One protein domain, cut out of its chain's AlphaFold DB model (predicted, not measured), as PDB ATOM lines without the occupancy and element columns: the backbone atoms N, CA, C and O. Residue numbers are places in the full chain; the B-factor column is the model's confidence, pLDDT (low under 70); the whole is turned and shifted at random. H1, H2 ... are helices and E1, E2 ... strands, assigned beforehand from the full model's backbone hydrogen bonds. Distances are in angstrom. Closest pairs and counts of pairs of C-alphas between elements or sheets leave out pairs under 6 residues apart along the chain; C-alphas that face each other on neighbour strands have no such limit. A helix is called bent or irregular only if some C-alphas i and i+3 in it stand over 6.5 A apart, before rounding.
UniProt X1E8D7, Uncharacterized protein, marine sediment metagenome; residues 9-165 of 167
ATOM      1  N   LEU A   9     243.190 224.398 139.735       94.88
ATOM      2  CA  LEU A   9     243.474 225.651 140.418       94.88
ATOM      3  C   LEU A   9     244.186 226.594 139.446       94.88
ATOM      4  O   LEU A   9     245.193 226.227 138.832       94.88
ATOM      5  N   TRP A  10     243.656 227.799 139.320       95.25
ATOM      6  CA  TRP A  10     244.225 228.876 138.526       95.25
ATOM      7  C   TRP A  10     244.646 230.005 139.454       95.25
ATOM      8  O   TRP A  10     243.872 230.401 140.323       95.25
ATOM      9  N   GLN A  11     245.857 230.511 139.253       95.50
ATOM     10  CA  GLN A  11     246.353 231.726 139.879       95.50
ATOM     11  C   GLN A  11     246.188 232.878 138.898       95.50
ATOM     12  O   GLN A  11     246.564 232.777 137.731       95.50
ATOM     13  N   ILE A  12     245.644 233.974 139.404       93.12
ATOM     14  CA  ILE A  12     245.575 235.260 138.736       93.12
ATOM     15  C   ILE A  12     246.558 236.160 139.475       93.12
ATOM     16  O   ILE A  12     246.289 236.600 140.596       93.12
ATOM     17  N   ARG A  13     247.727 236.374 138.876       93.62
ATOM     18  CA  ARG A  13     248.736 237.302 139.387       93.62
ATOM     19  C   ARG A  13     248.388 238.682 138.857       93.62
ATOM     20  O   ARG A  13     248.355 238.857 137.647       93.62
ATOM     21  N   MET A  14     248.111 239.628 139.746       90.62
ATOM     22  CA  MET A  14     247.795 241.011 139.396       90.62
ATOM     23  C   MET A  14     248.918 241.923 139.870       90.62
ATOM     24  O   MET A  14     249.398 241.779 140.996       90.62
ATOM     25  N   GLU A  15     249.312 242.864 139.021       90.81
ATOM     26  CA  GLU A  15     250.385 243.815 139.274       90.81
ATOM     27  C   GLU A  15     249.926 245.247 139.031       90.81
ATOM     28  O   GLU A  15     249.243 245.543 138.044       90.81
ATOM     29  N   LYS A  16     250.339 246.142 139.928       88.56
ATOM     30  CA  LYS A  16     250.096 247.579 139.823       88.56
ATOM     31  C   LYS A  16     251.205 248.340 140.534       88.56
ATOM     32  O   LYS A  16     251.449 248.090 141.706       88.56
ATOM     33  N   ASP A  17     251.868 249.257 139.831       86.50
ATOM     34  CA  ASP A  17     252.881 250.163 140.395       86.50
ATOM     35  C   ASP A  17     253.948 249.465 141.273       86.50
ATOM     36  O   ASP A  17     254.325 249.951 142.337       86.50
ATOM     37  N   GLY A  18     254.426 248.295 140.829       85.88
ATOM     38  CA  GLY A  18     255.435 247.487 141.530       85.88
ATOM     39  C   GLY A  18     254.886 246.560 142.621       85.88
ATOM     40  O   GLY A  18     255.615 245.703 143.113       85.88
ATOM     41  N   GLU A  19     253.604 246.669 142.966       88.69
ATOM     42  CA  GLU A  19     252.933 245.759 143.888       88.69
ATOM     43  C   GLU A  19     252.352 244.557 143.149       88.69
ATOM     44  O   GLU A  19     251.853 244.672 142.030       88.69
ATOM     45  N   THR A  20     252.393 243.390 143.794       90.50
ATOM     46  CA  THR A  20     251.836 242.141 143.262       90.50
ATOM     47  C   THR A  20     250.879 241.520 144.269       90.50
ATOM     48  O   THR A  20     251.196 241.383 145.451       90.50
ATOM     49  N   THR A  21     249.721 241.080 143.790       90.31
ATOM     50  CA  THR A  21     248.770 240.281 144.562       90.31
ATOM     51  C   THR A  21     248.341 239.062 143.755       90.31
ATOM     52  O   THR A  21     248.463 239.028 142.528       90.31
ATOM     53  N   ARG A  22     247.880 238.024 144.449       91.69
ATOM     54  CA  ARG A  22     247.472 236.757 143.840       91.69
ATOM     55  C   ARG A  22     246.055 236.440 144.272       91.69
ATOM     56  O   ARG A  22     245.727 236.548 145.452       91.69
ATOM     57  N   LEU A  23     245.242 236.039 143.308       91.06
ATOM     58  CA  LEU A  23     243.907 235.512 143.533       91.06
ATOM     59  C   LEU A  23     243.831 234.110 142.945       91.06
ATOM     60  O   LEU A  23     244.286 233.887 141.824       91.06
ATOM     61  N   TYR A  24     243.227 233.182 143.673       92.88
ATOM     62  CA  TYR A  24     243.082 231.809 143.213       92.88
ATOM     63  C   TYR A  24     241.624 231.456 142.933       92.88
ATOM     64  O   TYR A  24     240.722 231.812 143.688       92.88
ATOM     65  N   VAL A  25     241.394 230.716 141.849       92.38
ATOM     66  CA  VAL A  25     240.064 230.235 141.461       92.38
ATOM     67  C   VAL A  25     240.132 228.789 140.990       92.38
ATOM     68  O   VAL A  25     241.033 228.397 140.248       92.38
ATOM     69  N   VAL A  26     239.163 227.979 141.415       90.75
ATOM     70  CA  VAL A  26     239.009 226.605 140.933       90.75
ATOM     71  C   VAL A  26     237.998 226.575 139.804       90.75
ATOM     72  O   VAL A  26     236.826 226.879 139.994       90.75
ATOM     73  N   SER A  27     238.453 226.174 138.622       89.75
ATOM     74  CA  SER A  27     237.627 226.107 137.420       89.75
ATOM     75  C   SER A  27     238.139 225.030 136.475       89.75
ATOM     76  O   SER A  27     239.329 224.707 136.445       89.75
ATOM     77  N   ILE A  28     237.230 224.475 135.679       89.44
ATOM     78  CA  ILE A  28     237.578 223.589 134.567       89.44
ATOM     79  C   ILE A  28     238.343 224.374 133.494       89.44
ATOM     80  O   ILE A  28     239.411 223.955 133.040       89.44
ATOM     81  N   HIS A  29     237.812 225.539 133.132       88.94
ATOM     82  CA  HIS A  29     238.359 226.392 132.088       88.94
ATOM     83  C   HIS A  29     239.281 227.457 132.675       88.94
ATOM     84  O   HIS A  29     239.041 227.959 133.778       88.94
ATOM     85  N   LYS A  30     240.324 227.806 131.915       90.69
ATOM     86  CA  LYS A  30     241.235 228.900 132.251       90.69
ATOM     87  C   LYS A  30     240.440 230.211 132.351       90.69
ATOM     88  O   LYS A  30     239.725 230.525 131.399       90.69
ATOM     89  N   PRO A  31     240.550 230.961 133.461       89.25
ATOM     90  CA  PRO A  31     239.922 232.268 133.586       89.25
ATOM     91  C   PRO A  31     240.314 233.222 132.456       89.25
ATOM     92  O   PRO A  31     241.471 233.243 132.027       89.25
ATOM     93  N   MET A  32     239.354 234.024 132.001       87.44
ATOM     94  CA  MET A  32     239.574 235.073 131.008       87.44
ATOM     95  C   MET A  32     239.789 236.416 131.701       87.44
ATOM     96  O   MET A  32     239.062 236.759 132.635       87.44
ATOM     97  N   LEU A  33     240.761 237.184 131.214       85.00
ATOM     98  CA  LEU A  33     241.023 238.549 131.660       85.00
ATOM     99  C   LEU A  33     240.463 239.530 130.638       85.00
ATOM    100  O   LEU A  33     240.737 239.408 129.445       85.00
ATOM    101  N   VAL A  34     239.694 240.506 131.107       82.50
ATOM    102  CA  VAL A  34     239.101 241.545 130.263       82.50
ATOM    103  C   VAL A  34     239.450 242.905 130.849       82.50
ATOM    104  O   VAL A  34     239.100 243.205 131.986       82.50
ATOM    105  N   PHE A  35     240.118 243.751 130.072       72.81
ATOM    106  CA  PHE A  35     240.390 245.124 130.488       72.81
ATOM    107  C   PHE A  35     239.092 245.936 130.475       72.81
ATOM    108  O   PHE A  35     238.404 246.037 129.457       72.81
ATOM    109  N   GLU A  36     238.732 246.491 131.626       66.75
ATOM    110  CA  GLU A  36     237.532 247.295 131.796       66.75
ATOM    111  C   GLU A  36     237.788 248.734 131.332       66.75
ATOM    112  O   GLU A  36     238.589 249.464 131.913       66.75
ATOM    113  N   SER A  37     237.051 249.179 130.312       60.69
ATOM    114  CA  SER A  37     236.841 250.609 130.077       60.69
ATOM    115  C   SER A  37     235.682 251.115 130.947       60.69
ATOM    116  O   SER A  37     234.769 250.358 131.287       60.69
ATOM    117  N   TYR A  38     235.670 252.411 131.284       54.97
ATOM    118  CA  TYR A  38     234.600 253.036 132.083       54.97
ATOM    119  C   TYR A  38     233.189 252.760 131.516       54.97
ATOM    120  O   TYR A  38     232.260 252.441 132.260       54.97
ATOM    121  N   PHE A  39     233.042 252.776 130.187       54.09
ATOM    122  CA  PHE A  39     231.793 252.433 129.496       54.09
ATOM    123  C   PHE A  39     231.445 250.936 129.563       54.09
ATOM    124  O   PHE A  39     230.266 250.580 129.636       54.09
ATOM    125  N   GLY A  40     232.445 250.050 129.613       57.41
ATOM    126  CA  GLY A  40     232.247 248.607 129.784       57.41
ATOM    127  C   GLY A  40     231.626 248.234 131.137       57.41
ATOM    128  O   GLY A  40     230.819 247.307 131.211       57.41
ATOM    129  N   ARG A  41     231.930 248.991 132.199       57.59
ATOM    130  CA  ARG A  41     231.342 248.801 133.538       57.59
ATOM    131  C   ARG A  41     229.862 249.197 133.597       57.59
ATOM    132  O   ARG A  41     229.074 248.532 134.267       57.59
ATOM    133  N   LEU A  42     229.482 250.260 132.884       51.66
ATOM    134  CA  LEU A  42     228.089 250.703 132.756       51.66
ATOM    135  C   LEU A  42     227.250 249.681 131.984       51.66
ATOM    136  O   LEU A  42     226.199 249.281 132.473       51.66
ATOM    137  N   ARG A  43     227.744 249.188 130.842       51.12
ATOM    138  CA  ARG A  43     227.032 248.215 129.996       51.12
ATOM    139  C   ARG A  43     226.675 246.917 130.736       51.12
ATOM    140  O   ARG A  43     225.570 246.407 130.587       51.12
ATOM    141  N   ARG A  44     227.547 246.438 131.630       52.97
ATOM    142  CA  ARG A  44     227.312 245.225 132.436       52.97
ATOM    143  C   ARG A  44     226.185 245.344 133.463       52.97
ATOM    144  O   ARG A  44     225.606 244.329 133.831       52.97
ATOM    145  N   ARG A  45     225.843 246.558 133.912       54.28
ATOM    146  CA  ARG A  45     224.645 246.776 134.743       54.28
ATOM    147  C   ARG A  45     223.348 246.533 133.962       54.28
ATOM    148  O   ARG A  45     222.332 246.264 134.589       54.28
ATOM    149  N   PHE A  46     223.395 246.616 132.630       43.78
ATOM    150  CA  PHE A  46     222.237 246.477 131.745       43.78
ATOM    151  C   PHE A  46     222.181 245.122 131.007       43.78
ATOM    152  O   PHE A  46     221.102 244.717 130.593       43.78
ATOM    153  N   GLU A  47     223.298 244.393 130.884       41.19
ATOM    154  CA  GLU A  47     223.403 243.096 130.182       41.19
ATOM    155  C   GLU A  47     223.791 241.935 131.130       41.19
ATOM    156  O   GLU A  47     224.708 241.164 130.843       41.19
ATOM    157  N   ILE A  48     223.130 241.772 132.286       43.75
ATOM    158  CA  ILE A  48     223.316 240.551 133.100       43.75
ATOM    159  C   ILE A  48     222.561 239.399 132.421       43.75
ATOM    160  O   ILE A  48     221.465 239.019 132.827       43.75
ATOM    161  N   ALA A  49     223.140 238.846 131.356       47.66
ATOM    162  CA  ALA A  49     222.771 237.519 130.891       47.66
ATOM    163  C   ALA A  49     223.323 236.488 131.897       47.66
ATOM    164  O   ALA A  49     224.467 236.631 132.343       47.66
ATOM    165  N   PRO A  50     222.556 235.457 132.285       44.56
ATOM    166  CA  PRO A  50     223.060 234.426 133.181       44.56
ATOM    167  C   PRO A  50     224.198 233.665 132.486       44.56
ATOM    168  O   PRO A  50     223.967 232.956 131.506       44.56
ATOM    169  N   SER A  51     225.431 233.817 132.985       53.34
ATOM    170  CA  SER A  51     226.577 233.023 132.529       53.34
ATOM    171  C   SER A  51     226.264 231.544 132.730       53.34
ATOM    172  O   SER A  51     225.842 231.141 133.822       53.34
ATOM    173  N   LYS A  52     226.457 230.715 131.703       57.34
ATOM    174  CA  LYS A  52     226.247 229.273 131.846       57.34
ATOM    175  C   LYS A  52     227.365 228.719 132.728       57.34
ATOM    176  O   LYS A  52     228.503 229.161 132.638       57.34
ATOM    177  N   LYS A  53     227.081 227.685 133.530       57.75
ATOM    178  CA  LYS A  53     228.076 226.990 134.385       57.75
ATOM    179  C   LYS A  53     229.322 226.458 133.642       57.75
ATOM    180  O   LYS A  53     230.248 225.985 134.289       57.75
ATOM    181  N   GLN A  54     229.318 226.472 132.308       62.47
ATOM    182  CA  GLN A  54     230.412 226.011 131.448       62.47
ATOM    183  C   GLN A  54     231.288 227.148 130.911       62.47
ATOM    184  O   GLN A  54     232.333 226.870 130.331       62.47
ATOM    185  N   ASP A  55     230.899 228.409 131.094       70.56
ATOM    186  CA  ASP A  55     231.713 229.522 130.621       70.56
ATOM    187  C   ASP A  55     232.936 229.702 131.540       70.56
ATOM    188  O   ASP A  55     232.840 229.504 132.759       70.56
ATOM    189  N   PRO A  56     234.113 230.055 130.996       77.94
ATOM    190  CA  PRO A  56     235.268 230.367 131.824       77.94
ATOM    191  C   PRO A  56     234.968 231.561 132.745       77.94
ATOM    192  O   PRO A  56     234.357 232.536 132.301       77.94
ATOM    193  N   PRO A  57     235.439 231.539 134.007       81.81
ATOM    194  CA  PRO A  57     235.342 232.693 134.890       81.81
ATOM    195  C   PRO A  57     235.970 233.929 134.242       81.81
ATOM    196  O   PRO A  57     237.096 233.862 133.746       81.81
ATOM    197  N   VAL A  58     235.257 235.052 134.264       83.56
ATOM    198  CA  VAL A  58     235.727 236.317 133.689       83.56
ATOM    199  C   VAL A  58     236.146 237.260 134.806       83.56
ATOM    200  O   VAL A  58     235.349 237.573 135.691       83.56
ATOM    201  N   PHE A  59     237.384 237.738 134.737       79.06
ATOM    202  CA  PHE A  59     237.934 238.738 135.641       79.06
ATOM    203  C   PHE A  59     238.179 240.031 134.885       79.06
ATOM    204  O   PHE A  59     238.767 240.040 133.802       79.06
ATOM    205  N   TYR A  60     237.718 241.123 135.477       80.81
ATOM    206  CA  TYR A  60     237.814 242.438 134.877       80.81
ATOM    207  C   TYR A  60     238.922 243.237 135.545       80.81
ATOM    208  O   TYR A  60     238.951 243.335 136.771       80.81
ATOM    209  N   LEU A  61     239.820 243.781 134.730       77.75
ATOM    210  CA  LEU A  61     240.991 244.531 135.175       77.75
ATOM    211  C   LEU A  61     240.742 246.026 135.037       77.75
ATOM    212  O   LEU A  61     240.241 246.480 134.006       77.75
ATOM    213  N   LEU A  62     241.117 246.796 136.052       76.25
ATOM    214  CA  LEU A  62     241.046 248.251 136.008       76.25
ATOM    215  C   LEU A  62     242.184 248.831 135.160       76.25
ATOM    216  O   LEU A  62     243.211 248.199 134.912       76.25
ATOM    217  N   ALA A  63     242.018 250.084 134.732       74.12
ATOM    218  CA  ALA A  63     243.071 250.805 134.026       74.12
ATOM    219  C   ALA A  63     244.367 250.852 134.863       74.12
ATOM    220  O   ALA A  63     244.345 251.213 136.042       74.12
ATOM    221  N   GLY A  64     245.490 250.495 134.232       79.00
ATOM    222  CA  GLY A  64     246.811 250.442 134.865       79.00
ATOM    223  C   GLY A  64     247.136 249.128 135.584       79.00
ATOM    224  O   GLY A  64     248.274 248.955 136.010       79.00
ATOM    225  N   GLU A  65     246.190 248.192 135.696       83.69
ATOM    226  CA  GLU A  65     246.467 246.849 136.212       83.69
ATOM    227  C   GLU A  65     246.999 245.952 135.094       83.69
ATOM    228  O   GLU A  65     246.481 245.943 133.977       83.69
ATOM    229  N   LYS A  66     248.025 245.167 135.404       88.69
ATOM    230  CA  LYS A  66     248.440 244.026 134.588       88.69
ATOM    231  C   LYS A  66     248.008 242.765 135.308       88.69
ATOM    232  O   LYS A  66     248.093 242.705 136.531       88.69
ATOM    233  N   ALA A  67     247.560 241.755 134.575       90.50
ATOM    234  CA  ALA A  67     247.345 240.457 135.181       90.50
ATOM    235  C   ALA A  67     247.660 239.316 134.230       90.50
ATOM    236  O   ALA A  67     247.529 239.438 133.012       90.50
ATOM    237  N   GLU A  68     248.033 238.192 134.823       93.75
ATOM    238  CA  GLU A  68     248.334 236.952 134.128       93.75
ATOM    239  C   GLU A  68     247.617 235.794 134.808       93.75
ATOM    240  O   GLU A  68     247.437 235.778 136.027       93.75
ATOM    241  N   VAL A  69     247.196 234.820 133.999       93.44
ATOM    242  CA  VAL A  69     246.514 233.617 134.477       93.44
ATOM    243  C   VAL A  69     247.369 232.401 134.183       93.44
ATOM    244  O   VAL A  69     247.616 232.067 133.016       93.44
ATOM    245  N   GLU A  70     247.735 231.690 135.237       96.12
ATOM    246  CA  GLU A  70     248.543 230.480 135.173       96.12
ATOM    247  C   GLU A  70     247.936 229.354 136.008       96.12
ATOM    248  O   GLU A  70     247.097 229.565 136.886       96.12
ATOM    249  N   ARG A  71     248.324 228.118 135.695       95.62
ATOM    250  CA  ARG A  71     247.916 226.962 136.492       95.62
ATOM    251  C   ARG A  71     248.752 226.941 137.766       95.62
ATOM    252  O   ARG A  71     249.973 226.966 137.683       95.62
ATOM    253  N   ALA A  72     248.095 226.821 138.912       95.81
ATOM    254  CA  ALA A  72     248.760 226.815 140.206       95.81
ATOM    255  C   ALA A  72     248.817 225.412 140.816       95.81
ATOM    256  O   ALA A  72     247.925 224.579 140.611       95.81
ATOM    257  N   THR A  73     249.870 225.167 141.588       96.12
ATOM    258  CA  THR A  73     250.063 223.960 142.404       96.12
ATOM    259  C   THR A  73     250.020 224.264 143.900       96.12
ATOM    260  O   THR A  73     250.104 223.340 144.706       96.12
ATOM    261  N   ASP A  74     249.843 225.528 144.277       96.00
ATOM    262  CA  ASP A  74     249.650 226.008 145.639       96.00
ATOM    263  C   ASP A  74     248.636 227.162 145.665       96.00
ATOM    264  O   ASP A  74     248.291 227.729 144.628       96.00
ATOM    265  N   MET A  75     248.134 227.471 146.855       95.00
ATOM    266  CA  MET A  75     247.247 228.592 147.134       95.00
ATOM    267  C   MET A  75     247.800 229.345 148.341       95.00
ATOM    268  O   MET A  75     247.769 228.823 149.456       95.00
ATOM    269  N   HIS A  76     248.310 230.560 148.121       93.50
ATOM    270  CA  HIS A  76     248.945 231.386 149.159       93.50
ATOM    271  C   HIS A  76     250.070 230.658 149.916       93.50
ATOM    272  O   HIS A  76     250.182 230.769 151.134       93.50
ATOM    273  N   GLY A  77     250.893 229.876 149.206       92.81
ATOM    274  CA  GLY A  77     251.993 229.115 149.803       92.81
ATOM    275  C   GLY A  77     251.591 227.766 150.409       92.81
ATOM    276  O   GLY A  77     252.463 227.003 150.825       92.81
ATOM    277  N   PHE A  78     250.299 227.421 150.427       96.00
ATOM    278  CA  PHE A  78     249.834 226.090 150.819       96.00
ATOM    279  C   PHE A  78     249.686 225.195 149.594       96.00
ATOM    280  O   PHE A  78     248.890 225.474 148.695       96.00
ATOM    281  N   LYS A  79     250.435 224.094 149.552       97.62
ATOM    282  CA  LYS A  79     250.460 223.190 148.399       97.62
ATOM    283  C   LYS A  79     249.085 222.564 148.162       97.62
ATOM    284  O   LYS A  79     248.443 222.070 149.083       97.62
ATOM    285  N   LEU A  80     248.633 222.535 146.917       97.56
ATOM    286  CA  LEU A  80     247.390 221.883 146.534       97.56
ATOM    287  C   LEU A  80     247.554 220.361 146.606       97.56
ATOM    288  O   LEU A  80     248.358 219.780 145.876       97.56
ATOM    289  N   LYS A  81     246.747 219.709 147.447       97.25
ATOM    290  CA  LYS A  81     246.708 218.247 147.573       97.25
ATOM    291  C   LYS A  81     245.653 217.629 146.664       97.25
ATOM    292  O   LYS A  81     245.935 216.658 145.970       97.25
ATOM    293  N   ALA A  82     244.434 218.171 146.677       96.12
ATOM    294  CA  ALA A  82     243.330 217.651 145.876       96.12
ATOM    295  C   ALA A  82     242.237 218.699 145.631       96.12
ATOM    296  O   ALA A  82     242.006 219.588 146.449       96.12
ATOM    297  N   ILE A  83     241.512 218.528 144.524       94.94
ATOM    298  CA  ILE A  83     240.250 219.214 144.237       94.94
ATOM    299  C   ILE A  83     239.191 218.131 144.051       94.94
ATOM    300  O   ILE A  83     239.338 217.264 143.191       94.94
ATOM    301  N   THR A  84     238.132 218.179 144.853       92.56
ATOM    302  CA  THR A  84     236.977 217.281 144.755       92.56
ATOM    303  C   THR A  84     235.753 218.041 144.236       92.56
ATOM    304  O   THR A  84     235.820 219.221 143.872       92.56
ATOM    305  N   GLU A  85     234.603 217.370 144.177       88.62
ATOM    306  CA  GLU A  85     233.336 218.023 143.834       88.62
ATOM    307  C   GLU A  85     232.962 219.124 144.833       88.62
ATOM    308  O   GLU A  85     232.451 220.164 144.428       88.62
ATOM    309  N   LYS A  86     233.253 218.918 146.124       92.31
ATOM    310  CA  LYS A  86     232.831 219.815 147.211       92.31
ATOM    311  C   LYS A  86     233.964 220.617 147.835       92.31
ATOM    312  O   LYS A  86     233.694 221.661 148.421       92.31
ATOM    313  N   TYR A  87     235.207 220.147 147.732       96.31
ATOM    314  CA  TYR A  87     236.305 220.682 148.530       96.31
ATOM    315  C   TYR A  87     237.574 220.947 147.730       96.31
ATOM    316  O   TYR A  87     237.881 220.267 146.750       96.31
ATOM    317  N   ILE A  88     238.343 221.908 148.223       96.88
ATOM    318  CA  ILE A  88     239.745 222.130 147.884       96.88
ATOM    319  C   ILE A  88     240.542 221.738 149.125       96.88
ATOM    320  O   ILE A  88     240.256 222.218 150.221       96.88
ATOM    321  N   ILE A  89     241.510 220.842 148.964       97.88
ATOM    322  CA  ILE A  89     242.349 220.353 150.057       97.88
ATOM    323  C   ILE A  89     243.760 220.877 149.832       97.88
ATOM    324  O   ILE A  89     244.395 220.550 148.826       97.88
ATOM    325  N   LEU A  90     244.242 221.673 150.781       98.19
ATOM    326  CA  LEU A  90     245.597 222.213 150.801       98.19
ATOM    327  C   LEU A  90     246.415 221.459 151.850       98.19
ATOM    328  O   LEU A  90     245.924 221.216 152.947       98.19
ATOM    329  N   GLU A  91     247.638 221.071 151.517       97.62
ATOM    330  CA  GLU A  91     248.605 220.431 152.409       97.62
ATOM    331  C   GLU A  91     249.343 221.494 153.232       97.62
ATOM    332  O   GLU A  91     249.820 222.494 152.688       97.62
ATOM    333  N   VAL A  92     249.445 221.273 154.545       96.75
ATOM    334  CA  VAL A  92     250.123 222.184 155.480       96.75
ATOM    335  C   VAL A  92     250.900 221.422 156.549       96.75
ATOM    336  O   VAL A  92     250.669 220.240 156.778       96.75
ATOM    337  N   LYS A  93     251.798 222.115 157.255       94.81
ATOM    338  CA  LYS A  93     252.462 221.605 158.461       94.81
ATOM    339  C   LYS A  93     252.062 222.459 159.663       94.81
ATOM    340  O   LYS A  93     252.707 223.458 159.961       94.81
ATOM    341  N   ASN A  94     251.004 222.049 160.354       94.56
ATOM    342  CA  ASN A  94     250.452 222.710 161.540       94.56
ATOM    343  C   ASN A  94     250.391 221.745 162.750       94.56
ATOM    344  O   ASN A  94     249.315 221.484 163.291       94.56
ATOM    345  N   PRO A  95     251.526 221.165 163.193       91.38
ATOM    346  CA  PRO A  95     251.538 220.117 164.222       91.38
ATOM    347  C   PRO A  95     250.942 220.567 165.564       91.38
ATOM    348  O   PRO A  95     250.359 219.756 166.286       91.38
ATOM    349  N   GLU A  96     251.047 221.862 165.863       94.06
ATOM    350  CA  GLU A  96     250.543 222.502 167.082       94.06
ATOM    351  C   GLU A  96     249.047 222.856 167.017       94.06
ATOM    352  O   GLU A  96     248.512 223.411 167.973       94.06
ATOM    353  N   ASN A  97     248.358 222.535 165.914       93.06
ATOM    354  CA  ASN A  97     246.937 222.830 165.712       93.06
ATOM    355  C   ASN A  97     246.596 224.319 165.926       93.06
ATOM    356  O   ASN A  97     245.585 224.675 166.537       93.06
ATOM    357  N   LYS A  98     247.478 225.203 165.446       96.75
ATOM    358  CA  LYS A  98     247.281 226.651 165.495       96.75
ATOM    359  C   LYS A  98     246.112 227.066 164.605       96.75
ATOM    360  O   LYS A  98     245.750 226.383 163.646       96.75
ATOM    361  N   ASN A  99     245.556 228.233 164.900       97.19
ATOM    362  CA  ASN A  99     244.517 228.838 164.083       97.19
ATOM    363  C   ASN A  99     245.125 229.454 162.817       97.19
ATOM    364  O   ASN A  99     246.232 229.983 162.853       97.19
ATOM    365  N   LEU A 100     244.370 229.451 161.720       98.06
ATOM    366  CA  LEU A 100     244.726 230.205 160.522       98.06
ATOM    367  C   LEU A 100     244.267 231.664 160.667       98.06
ATOM    368  O   LEU A 100     243.092 231.925 160.947       98.06
ATOM    369  N   TYR A 101     245.176 232.609 160.460       98.06
ATOM    370  CA  TYR A 101     244.905 234.044 160.406       98.06
ATOM    371  C   TYR A 101     245.160 234.579 159.000       98.06
ATOM    372  O   TYR A 101     246.094 234.151 158.331       98.06
ATOM    373  N   GLU A 102     244.325 235.523 158.574       97.50
ATOM    374  CA  GLU A 102     244.518 236.339 157.376       97.50
ATOM    375  C   GLU A 102     245.072 237.698 157.813       97.50
ATOM    376  O   GLU A 102     244.507 238.358 158.692       97.50
ATOM    377  N   ILE A 103     246.165 238.105 157.180       96.75
ATOM    378  CA  ILE A 103     246.786 239.418 157.298       96.75
ATOM    379  C   ILE A 103     246.527 240.141 155.976       96.75
ATOM    380  O   ILE A 103     247.079 239.778 154.939       96.75
ATOM    381  N   SER A 104     245.660 241.149 156.002       94.69
ATOM    382  CA  SER A 104     245.407 242.018 154.852       94.69
ATOM    383  C   SER A 104     246.381 243.193 154.875       94.69
ATOM    384  O   SER A 104     246.426 243.941 155.850       94.69
ATOM    385  N   LEU A 105     247.148 243.347 153.801       94.75
ATOM    386  CA  LEU A 105     248.173 244.369 153.606       94.75
ATOM    387  C   LEU A 105     247.673 245.386 152.580       94.75
ATOM    388  O   LEU A 105     247.639 245.107 151.382       94.75
ATOM    389  N   PHE A 106     247.266 246.560 153.045       92.94
ATOM    390  CA  PHE A 106     246.758 247.643 152.210       92.94
ATOM    391  C   PHE A 106     247.883 248.630 151.917       92.94
ATOM    392  O   PHE A 106     248.416 249.248 152.842       92.94
ATOM    393  N   ASN A 107     248.242 248.801 150.644       90.81
ATOM    394  CA  ASN A 107     249.243 249.797 150.278       90.81
ATOM    395  C   ASN A 107     248.569 251.186 150.248       90.81
ATOM    396  O   ASN A 107     247.670 251.404 149.431       90.81
ATOM    397  N   PRO A 108     248.979 252.147 151.099       86.94
ATOM    398  CA  PRO A 108     248.334 253.460 151.179       86.94
ATOM    399  C   PRO A 108     248.483 254.288 149.893       86.94
ATOM    400  O   PRO A 108     247.671 255.177 149.645       86.94
ATOM    401  N   ARG A 109     249.487 253.991 149.057       88.44
ATOM    402  CA  ARG A 109     249.698 254.647 147.758       88.44
ATOM    403  C   ARG A 109     248.752 254.105 146.684       88.44
ATOM    404  O   ARG A 109     248.436 254.822 145.741       88.44
ATOM    405  N   LEU A 110     248.268 252.867 146.833       83.94
ATOM    406  CA  LEU A 110     247.459 252.173 145.832       83.94
ATOM    407  C   LEU A 110     246.039 251.926 146.337       83.94
ATOM    408  O   LEU A 110     245.720 250.904 146.946       83.94
ATOM    409  N   ARG A 111     245.142 252.866 146.031       77.12
ATOM    410  CA  ARG A 111     243.734 252.770 146.428       77.12
ATOM    411  C   ARG A 111     243.105 251.469 145.918       77.12
ATOM    412  O   ARG A 111     243.006 251.254 144.712       77.12
ATOM    413  N   GLY A 112     242.633 250.642 146.851       70.44
ATOM    414  CA  GLY A 112     241.950 249.382 146.555       70.44
ATOM    415  C   GLY A 112     242.873 248.221 146.182       70.44
ATOM    416  O   GLY A 112     242.362 247.134 145.944       70.44
ATOM    417  N   PHE A 113     244.195 248.412 146.158       77.44
ATOM    418  CA  PHE A 113     245.137 247.313 145.983       77.44
ATOM    419  C   PHE A 113     245.574 246.800 147.354       77.44
ATOM    420  O   PHE A 113     246.055 247.558 148.201       77.44
ATOM    421  N   TRP A 114     245.393 245.505 147.585       85.12
ATOM    422  CA  TRP A 114     245.853 244.853 148.801       85.12
ATOM    423  C   TRP A 114     246.421 243.473 148.493       85.12
ATOM    424  O   TRP A 114     246.010 242.783 147.553       85.12
ATOM    425  N   ARG A 115     247.347 243.051 149.345       90.25
ATOM    426  CA  ARG A 115     247.867 241.689 149.401       90.25
ATOM    427  C   ARG A 115     247.280 240.988 150.621       90.25
ATOM    428  O   ARG A 115     246.959 241.631 151.617       90.25
ATOM    429  N   ARG A 116     247.092 239.675 150.537       92.56
ATOM    430  CA  ARG A 116     246.720 238.848 151.689       92.56
ATOM    431  C   ARG A 116     247.839 237.871 151.962       92.56
ATOM    432  O   ARG A 116     248.339 237.249 151.035       92.56
ATOM    433  N   GLU A 117     248.176 237.734 153.230       94.50
ATOM    434  CA  GLU A 117     249.057 236.693 153.736       94.50
ATOM    435  C   GLU A 117     248.278 235.830 154.719       94.50
ATOM    436  O   GLU A 117     247.431 236.333 155.461       94.50
ATOM    437  N   TYR A 118     248.562 234.532 154.739       95.75
ATOM    438  CA  TYR A 118     247.913 233.601 155.654       95.75
ATOM    439  C   TYR A 118     248.958 232.932 156.533       95.75
ATOM    440  O   TYR A 118     249.960 232.417 156.044       95.75
ATOM    441  N   VAL A 119     248.721 232.931 157.844       96.12
ATOM    442  CA  VAL A 119     249.690 232.434 158.825       96.12
ATOM    443  C   VAL A 119     249.014 231.581 159.888       96.12
ATOM    444  O   VAL A 119     247.904 231.871 160.337       96.12
ATOM    445  N   PHE A 120     249.696 230.518 160.310       97.50
ATOM    446  CA  PHE A 120     249.305 229.746 161.481       97.50
ATOM    447  C   PHE A 120     249.795 230.438 162.751       97.50
ATOM    448  O   PHE A 120     250.992 230.639 162.943       97.50
ATOM    449  N   SER A 121     248.873 230.789 163.641       97.44
ATOM    450  CA  SER A 121     249.184 231.439 164.915       97.44
ATOM    451  C   SER A 121     248.269 230.926 166.024       97.44
ATOM    452  O   SER A 121     247.101 230.598 165.796       97.44
ATOM    453  N   LYS A 122     248.795 230.833 167.244       96.75
ATOM    454  CA  LYS A 122     248.045 230.426 168.436       96.75
ATOM    455  C   LYS A 122     246.894 231.396 168.681       96.75
ATOM    456  O   LYS A 122     245.747 230.978 168.846       96.75
ATOM    457  N   ASP A 123     247.187 232.689 168.610       97.00
ATOM    458  CA  ASP A 123     246.240 233.776 168.815       97.00
ATOM    459  C   ASP A 123     246.532 234.985 167.905       97.00
ATOM    460  O   ASP A 123     247.491 235.007 167.128       97.00
ATOM    461  N   LYS A 124     245.672 236.007 167.994       96.88
ATOM    462  CA  LYS A 124     245.796 237.238 167.207       96.88
ATOM    463  C   LYS A 124     247.043 238.052 167.582       96.88
ATOM    464  O   LYS A 124     247.521 238.808 166.742       96.88
ATOM    465  N   ARG A 125     247.567 237.932 168.811       97.31
ATOM    466  CA  ARG A 125     248.761 238.673 169.249       97.31
ATOM    467  C   ARG A 125     250.006 238.120 168.567       97.31
ATOM    468  O   ARG A 125     250.779 238.906 168.036       97.31
ATOM    469  N   GLU A 126     250.154 236.799 168.500       97.38
ATOM    470  CA  GLU A 126     251.247 236.153 167.759       97.38
ATOM    471  C   GLU A 126     251.203 236.527 166.266       97.38
ATOM    472  O   GLU A 126     252.216 236.947 165.706       97.38
ATOM    473  N   ALA A 127     250.017 236.489 165.646       97.00
ATOM    474  CA  ALA A 127     249.841 236.939 164.262       97.00
ATOM    475  C   ALA A 127     250.210 238.426 164.083       97.00
ATOM    476  O   ALA A 127     250.846 238.802 163.098       97.00
ATOM    477  N   ALA A 128     249.853 239.282 165.048       96.62
ATOM    478  CA  ALA A 128     250.191 240.704 165.031       96.62
ATOM    479  C   ALA A 128     251.687 240.980 165.212       96.62
ATOM    480  O   ALA A 128     252.186 241.948 164.636       96.62
ATOM    481  N   SER A 129     252.398 240.149 165.975       97.12
ATOM    482  CA  SER A 129     253.858 240.208 166.079       97.12
ATOM    483  C   SER A 129     254.513 239.868 164.743       97.12
ATOM    484  O   SER A 129     255.359 240.625 164.275       97.12
ATOM    485  N   PHE A 130     254.065 238.796 164.076       95.19
ATOM    486  CA  PHE A 130     254.540 238.453 162.732       95.19
ATOM    487  C   PHE A 130     254.259 239.577 161.724       95.19
ATOM    488  O   PHE A 130     255.121 239.921 160.919       95.19
ATOM    489  N   ALA A 131     253.079 240.195 161.786       96.25
ATOM    490  CA  ALA A 131     252.687 241.236 160.846       96.25
ATOM    491  C   ALA A 131     253.482 242.550 160.982       96.25
ATOM    492  O   ALA A 131     253.439 243.367 160.064       96.25
ATOM    493  N   GLN A 132     254.219 242.780 162.082       95.94
ATOM    494  CA  GLN A 132     254.997 244.019 162.261       95.94
ATOM    495  C   GLN A 132     255.983 244.261 161.116       95.94
ATOM    496  O   GLN A 132     256.183 245.411 160.736       95.94
ATOM    497  N   GLN A 133     256.531 243.193 160.526       95.50
ATOM    498  CA  GLN A 133     257.486 243.276 159.417       95.50
ATOM    499  C   GLN A 133     256.932 243.995 158.172       95.50
ATOM    500  O   GLN A 133     257.703 244.451 157.339       95.50
ATOM    501  N   PHE A 134     255.606 244.114 158.035       94.00
ATOM    502  CA  PHE A 134     254.970 244.760 156.883       94.00
ATOM    503  C   PHE A 134     254.543 246.211 157.155       94.00
ATOM    504  O   PHE A 134     254.163 246.919 156.224       94.00
ATOM    505  N   LYS A 135     254.579 246.679 158.409       91.38
ATOM    506  CA  LYS A 135     253.966 247.965 158.793       91.38
ATOM    507  C   LYS A 135     254.624 249.193 158.180       91.38
ATOM    508  O   LYS A 135     253.974 250.226 158.082       91.38
ATOM    509  N   GLU A 136     255.892 249.089 157.799       91.94
ATOM    510  CA  GLU A 136     256.615 250.187 157.157       91.94
ATOM    511  C   GLU A 136     255.960 250.588 155.828       91.94
ATOM    512  O   GLU A 136     255.851 251.771 155.515       91.94
ATOM    513  N   ASN A 137     255.457 249.600 155.081       90.75
ATOM    514  CA  ASN A 137     254.955 249.791 153.721       90.75
ATOM    515  C   ASN A 137     253.431 249.650 153.599       90.75
ATOM    516  O   ASN A 137     252.850 250.100 152.610       90.75
ATOM    517  N   TYR A 138     252.766 249.049 154.592       93.44
ATOM    518  CA  TYR A 138     251.349 248.705 154.510       93.44
ATOM    519  C   TYR A 138     250.571 249.108 155.761       93.44
ATOM    520  O   TYR A 138     251.026 248.952 156.895       93.44
ATOM    521  N   HIS A 139     249.323 249.529 155.552       93.88
ATOM    522  CA  HIS A 139     248.310 249.451 156.595       93.88
ATOM    523  C   HIS A 139     247.847 247.994 156.726       93.88
ATOM    524  O   HIS A 139     247.648 247.316 155.720       93.88
ATOM    525  N   ILE A 140     247.688 247.503 157.955       95.31
ATOM    526  CA  ILE A 140     247.486 246.075 158.223       95.31
ATOM    527  C   ILE A 140     246.176 245.843 158.967       95.31
ATOM    528  O   ILE A 140     245.958 246.433 160.025       95.31
ATOM    529  N   ASP A 141     245.371 244.902 158.474       95.50
ATOM    530  CA  ASP A 141     244.270 244.291 159.224       95.50
ATOM    531  C   ASP A 141     244.534 242.798 159.455       95.50
ATOM    532  O   ASP A 141     245.094 242.111 158.601       95.50
ATOM    533  N   ILE A 142     244.137 242.293 160.624       97.31
ATOM    534  CA  ILE A 142     244.380 240.908 161.040       97.31
ATOM    535  C   ILE A 142     243.102 240.313 161.604       97.31
ATOM    536  O   ILE A 142     242.548 240.787 162.606       97.31
ATOM    537  N   LYS A 143     242.692 239.186 161.031       97.12
ATOM    538  CA  LYS A 143     241.520 238.431 161.472       97.12
ATOM    539  C   LYS A 143     241.769 236.935 161.391       97.12
ATOM    540  O   LYS A 143     242.611 236.468 160.630       97.12
ATOM    541  N   LYS A 144     241.004 236.169 162.164       97.31
ATOM    542  CA  LYS A 144     240.961 234.715 161.993       97.31
ATOM    543  C   LYS A 144     240.371 234.409 160.612       97.31
ATOM    544  O   LYS A 144     239.333 234.967 160.256       97.31
ATOM    545  N   ALA A 145     241.033 233.562 159.834       97.00
ATOM    546  CA  ALA A 145     240.627 233.269 158.467       97.00
ATOM    547  C   ALA A 145     239.366 232.396 158.465       97.00
ATOM    548  O   ALA A 145     239.388 231.240 158.881       97.00
ATOM    549  N   SER A 146     238.255 232.952 157.983       95.62
ATOM    550  CA  SER A 146     237.019 232.204 157.718       95.62
ATOM    551  C   SER A 146     236.882 231.803 156.247       95.62
ATOM    552  O   SER A 146     236.027 230.990 155.899       95.62
ATOM    553  N   LYS A 147     237.671 232.427 155.365       95.12
ATOM    554  CA  LYS A 147     237.698 232.198 153.919       95.12
ATOM    555  C   LYS A 147     239.125 232.384 153.399       95.12
ATOM    556  O   LYS A 147     239.880 233.141 153.996       95.12
ATOM    557  N   ILE A 148     239.441 231.749 152.276       94.31
ATOM    558  CA  ILE A 148     240.612 232.034 151.445       94.31
ATOM    559  C   ILE A 148     240.089 232.302 150.034       94.31
ATOM    560  O   ILE A 148     239.441 231.441 149.446       94.31
ATOM    561  N   ASP A 149     240.281 233.521 149.526       89.31
ATOM    562  CA  ASP A 149     239.815 233.964 148.197       89.31
ATOM    563  C   ASP A 149     238.359 233.594 147.877       89.31
ATOM    564  O   ASP A 149     238.010 233.124 146.801       89.31
ATOM    565  N   GLY A 150     237.483 233.794 148.864       87.81
ATOM    566  CA  GLY A 150     236.055 233.493 148.765       87.81
ATOM    567  C   GLY A 150     235.682 232.060 149.154       87.81
ATOM    568  O   GLY A 150     234.566 231.851 149.642       87.81
ATOM    569  N   CYS A 151     236.594 231.096 149.041       91.94
ATOM    570  CA  CYS A 151     236.367 229.714 149.466       91.94
ATOM    571  C   CYS A 151     236.313 229.648 150.996       91.94
ATOM    572  O   CYS A 151     237.246 230.087 151.669       91.94
ATOM    573  N   ARG A 152     235.216 229.150 151.575       96.12
ATOM    574  CA  ARG A 152     235.053 229.079 153.036       96.12
ATOM    575  C   ARG A 152     236.006 228.045 153.624       96.12
ATOM    576  O   ARG A 152     236.153 226.968 153.068       96.12
ATOM    577  N   VAL A 153     236.629 228.376 154.752       97.06
ATOM    578  CA  VAL A 153     237.422 227.423 155.535       97.06
ATOM    579  C   VAL A 153     236.453 226.534 156.310       97.06
ATOM    580  O   VAL A 153     235.757 227.016 157.204       97.06
ATOM    581  N   GLU A 154     236.378 225.258 155.937       97.31
ATOM    582  CA  GLU A 154     235.572 224.250 156.639       97.31
ATOM    583  C   GLU A 154     236.340 223.688 157.833       97.31
ATOM    584  O   GLU A 154     235.808 223.603 158.937       97.31
ATOM    585  N   ALA A 155     237.618 223.356 157.626       96.50
ATOM    586  CA  ALA A 155     238.477 222.833 158.675       96.50
ATOM    587  C   ALA A 155     239.936 223.243 158.473       96.50
ATOM    588  O   ALA A 155     240.434 223.358 157.350       96.50
ATOM    589  N   VAL A 156     240.621 223.426 159.598       97.06
ATOM    590  CA  VAL A 156     242.073 223.555 159.686       97.06
ATOM    591  C   VAL A 156     242.545 222.422 160.581       97.06
ATOM    592  O   VAL A 156     242.186 222.375 161.754       97.06
ATOM    593  N   GLU A 157     243.320 221.509 160.016       96.25
ATOM    594  CA  GLU A 157     243.864 220.344 160.705       96.25
ATOM    595  C   GLU A 157     245.396 220.438 160.761       96.25
ATOM    596  O   GLU A 157     246.008 221.417 160.317       96.25
ATOM    597  N   LYS A 158     246.041 219.408 161.314       95.81
ATOM    598  CA  LYS A 158     247.500 219.389 161.469       95.81
ATOM    599  C   LYS A 158     248.252 219.276 160.144       95.81
ATOM    600  O   LYS A 158     249.356 219.807 160.039       95.81
ATOM    601  N   ASP A 159     247.685 218.576 159.165       97.25
ATOM    602  CA  ASP A 159     248.322 218.270 157.878       97.25
ATOM    603  C   ASP A 159     247.597 218.888 156.670       97.25
ATOM    604  O   ASP A 159     248.073 218.786 155.536       97.25
ATOM    605  N   ARG A 160     246.431 219.515 156.883       97.31
ATOM    606  CA  ARG A 160     245.618 220.069 155.796       97.31
ATOM    607  C   ARG A 160     244.742 221.257 156.191       97.31
ATOM    608  O   ARG A 160     244.333 221.399 157.340       97.31
ATOM    609  N   ILE A 161     244.388 222.058 155.193       97.94
ATOM    610  CA  ILE A 161     243.254 222.987 155.223       97.94
ATOM    611  C   ILE A 161     242.202 222.458 154.245       97.94
ATOM    612  O   ILE A 161     242.530 222.090 153.114       97.94
ATOM    613  N   ILE A 162     240.940 222.436 154.668       97.88
ATOM    614  CA  ILE A 162     239.798 222.048 153.837       97.88
ATOM    615  C   ILE A 162     238.974 223.299 153.552       97.88
ATOM    616  O   ILE A 162     238.470 223.944 154.474       97.88
ATOM    617  N   LEU A 163     238.829 223.631 152.269       97.56
ATOM    618  CA  LEU A 163     238.015 224.749 151.809       97.56
ATOM    619  C   LEU A 163     236.791 224.249 151.045       97.56
ATOM    620  O   LEU A 163     236.906 223.327 150.238       97.56
ATOM    621  N   THR A 164     235.637 224.887 151.223       95.00
ATOM    622  CA  THR A 164     234.464 224.662 150.371       95.00
ATOM    623  C   THR A 164     234.755 225.174 148.969       95.00
ATOM    624  O   THR A 164     235.141 226.332 148.782       95.00
ATOM    625  N   ARG A 165     234.512 224.334 147.967       85.75
ATOM    626  CA  ARG A 165     234.536 224.750 146.571       85.75
ATOM    627  C   ARG A 165     233.300 225.609 146.298       85.75
ATOM    628  O   ARG A 165     232.177 225.166 146.525       85.75
TER     629      ARG A 165
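Overview. This is residues 9 to 165 of the 167 residues of an uncharacterized protein of marine sediment metagenome (UniProt X1E8D7). Three small twisted sheets make a triangle: E2 E1 E5 and E9 E8 E10 splay like a V from the place where Thr 21 of E2 meets Arg 115 of E9, and E6 E7 E12 E11 lies across the open end. H2 covers one face of E9 E8 E10, while beyond E5, at the other end of the longest dimension, come the short parallel pair E3 E4 and the poorly attached H1, with residues 42 to 53 sticking out. The printed part has 157 residues, with twelve named strands and two named helices in the order E1 E2 E3 H1 E4 E5 E6 E7 E8 E9 H2 E10 E11 E12; the class is mixed, helices and strands. The sheets of four and three strands are antiparallel, in the orders just named. The whole is compact, with a radius of gyration of the C-alphas of 17.2 A and spans of 50 by 40 by 24 A.

Along the chain. The largest sheet holds E6, residues 78 to 83, E7, residues 87 to 91, E12, residues 160 to 164, and E11, residues 151 to 156. C-alpha 164, the end of E12, is at (234.464, 224.662, 150.371). The second sheet holds E2, residues 19 to 27 and 25.7 A long, E1, residues 9 to 16 and 22.9 A long, and E5, residues 66 to 71 and 17.2 A long. E1 begins with C-alpha 9 at (243.474, 225.651, 140.418). The third holds E9, residues 114 to 121 and 21.2 A long, E8, residues 99 to 106 and 22.4 A long, and E10, residues 139 to 144 and 17.3 A long. H2, residues 124 to 134, is 15.7 A long and irregular, but only just: C-alphas 130 and 133 are 6.6 A apart. E3, residues 32 to 35, and E4, residues 58 to 61, are short; H1, residues 38 to 46, is 14.0 A long and begins with C-alpha 38 at (234.600, 253.036, 132.083).

Arrangement. The sheet E6 E7 E12 E11 is strongly twisted, its strands' lines turning by 75 degrees from edge to edge. E6 and E7 form a hairpin, with N 89 and O 82 at 2.9 A; E7 and E12 are antiparallel, with N 161 and O 90 at 2.8 A; E11 and E12 form a hairpin, with N 164 and O 152 at 2.8 A. The closest C-alphas of E11 and E8 are those of Val 156 and Leu 100, 7.2 A. E2 and E7 are only just apart, closest 8.3 A. In the hairpin of E8 and E9, N 101 and O 119 are 2.8 A apart; E8 and E10 have N 104 and O 141 at 2.8 A. H2 is on this sheet at a height of 8.4 A, giving two layers; it lies over E8 and, only just, over E10, with 3 C-alphas, slantwise to the strands at 34 degrees to E8 on the local plane. Its closest C-alphas to E8 are Ala 127 and Tyr 101, 6.9 A. E9, H2 and E10 form a split strand-helix-strand unit, two strands running the same way with E8 between them, with a right-handed crossover. The closest C-alphas of E2 and E9, Thr 21 and Arg 115, are 5.1 A apart. In the hairpin of E1 and E2, N 12 and O 23 are 2.8 A apart; E1 and E5 have N 11 and O 70 at 2.8 A. The closest C-alphas of E3 and E5 are Leu 33 and Ala 67, 7.5 A. E3, H1 and E4 form a strand-helix-strand unit, two parallel neighbour strands with a helix between, right-handed in its crossover; N 34 and O 59 are 2.9 A apart. H1 and H2 are apart. Of the O i to N i+4 pairs, 2 of 5 in H1 and 5 of 7 in H2 are within hydrogen-bond range; H1 has 4 of 6 O i to N i+3 pairs within range.

Size, cuts and confidence. The two C-alphas farthest apart are those of Phe 39 and Glu 96, 51.6 A; those of Leu 9 and Arg 165 are 10.9 A apart. The printed part has no cut. The link from H1 to E4 is long, with 11 residues. The mean pLDDT of the printed part is 87.3, and residues 36 to 54 are under 70.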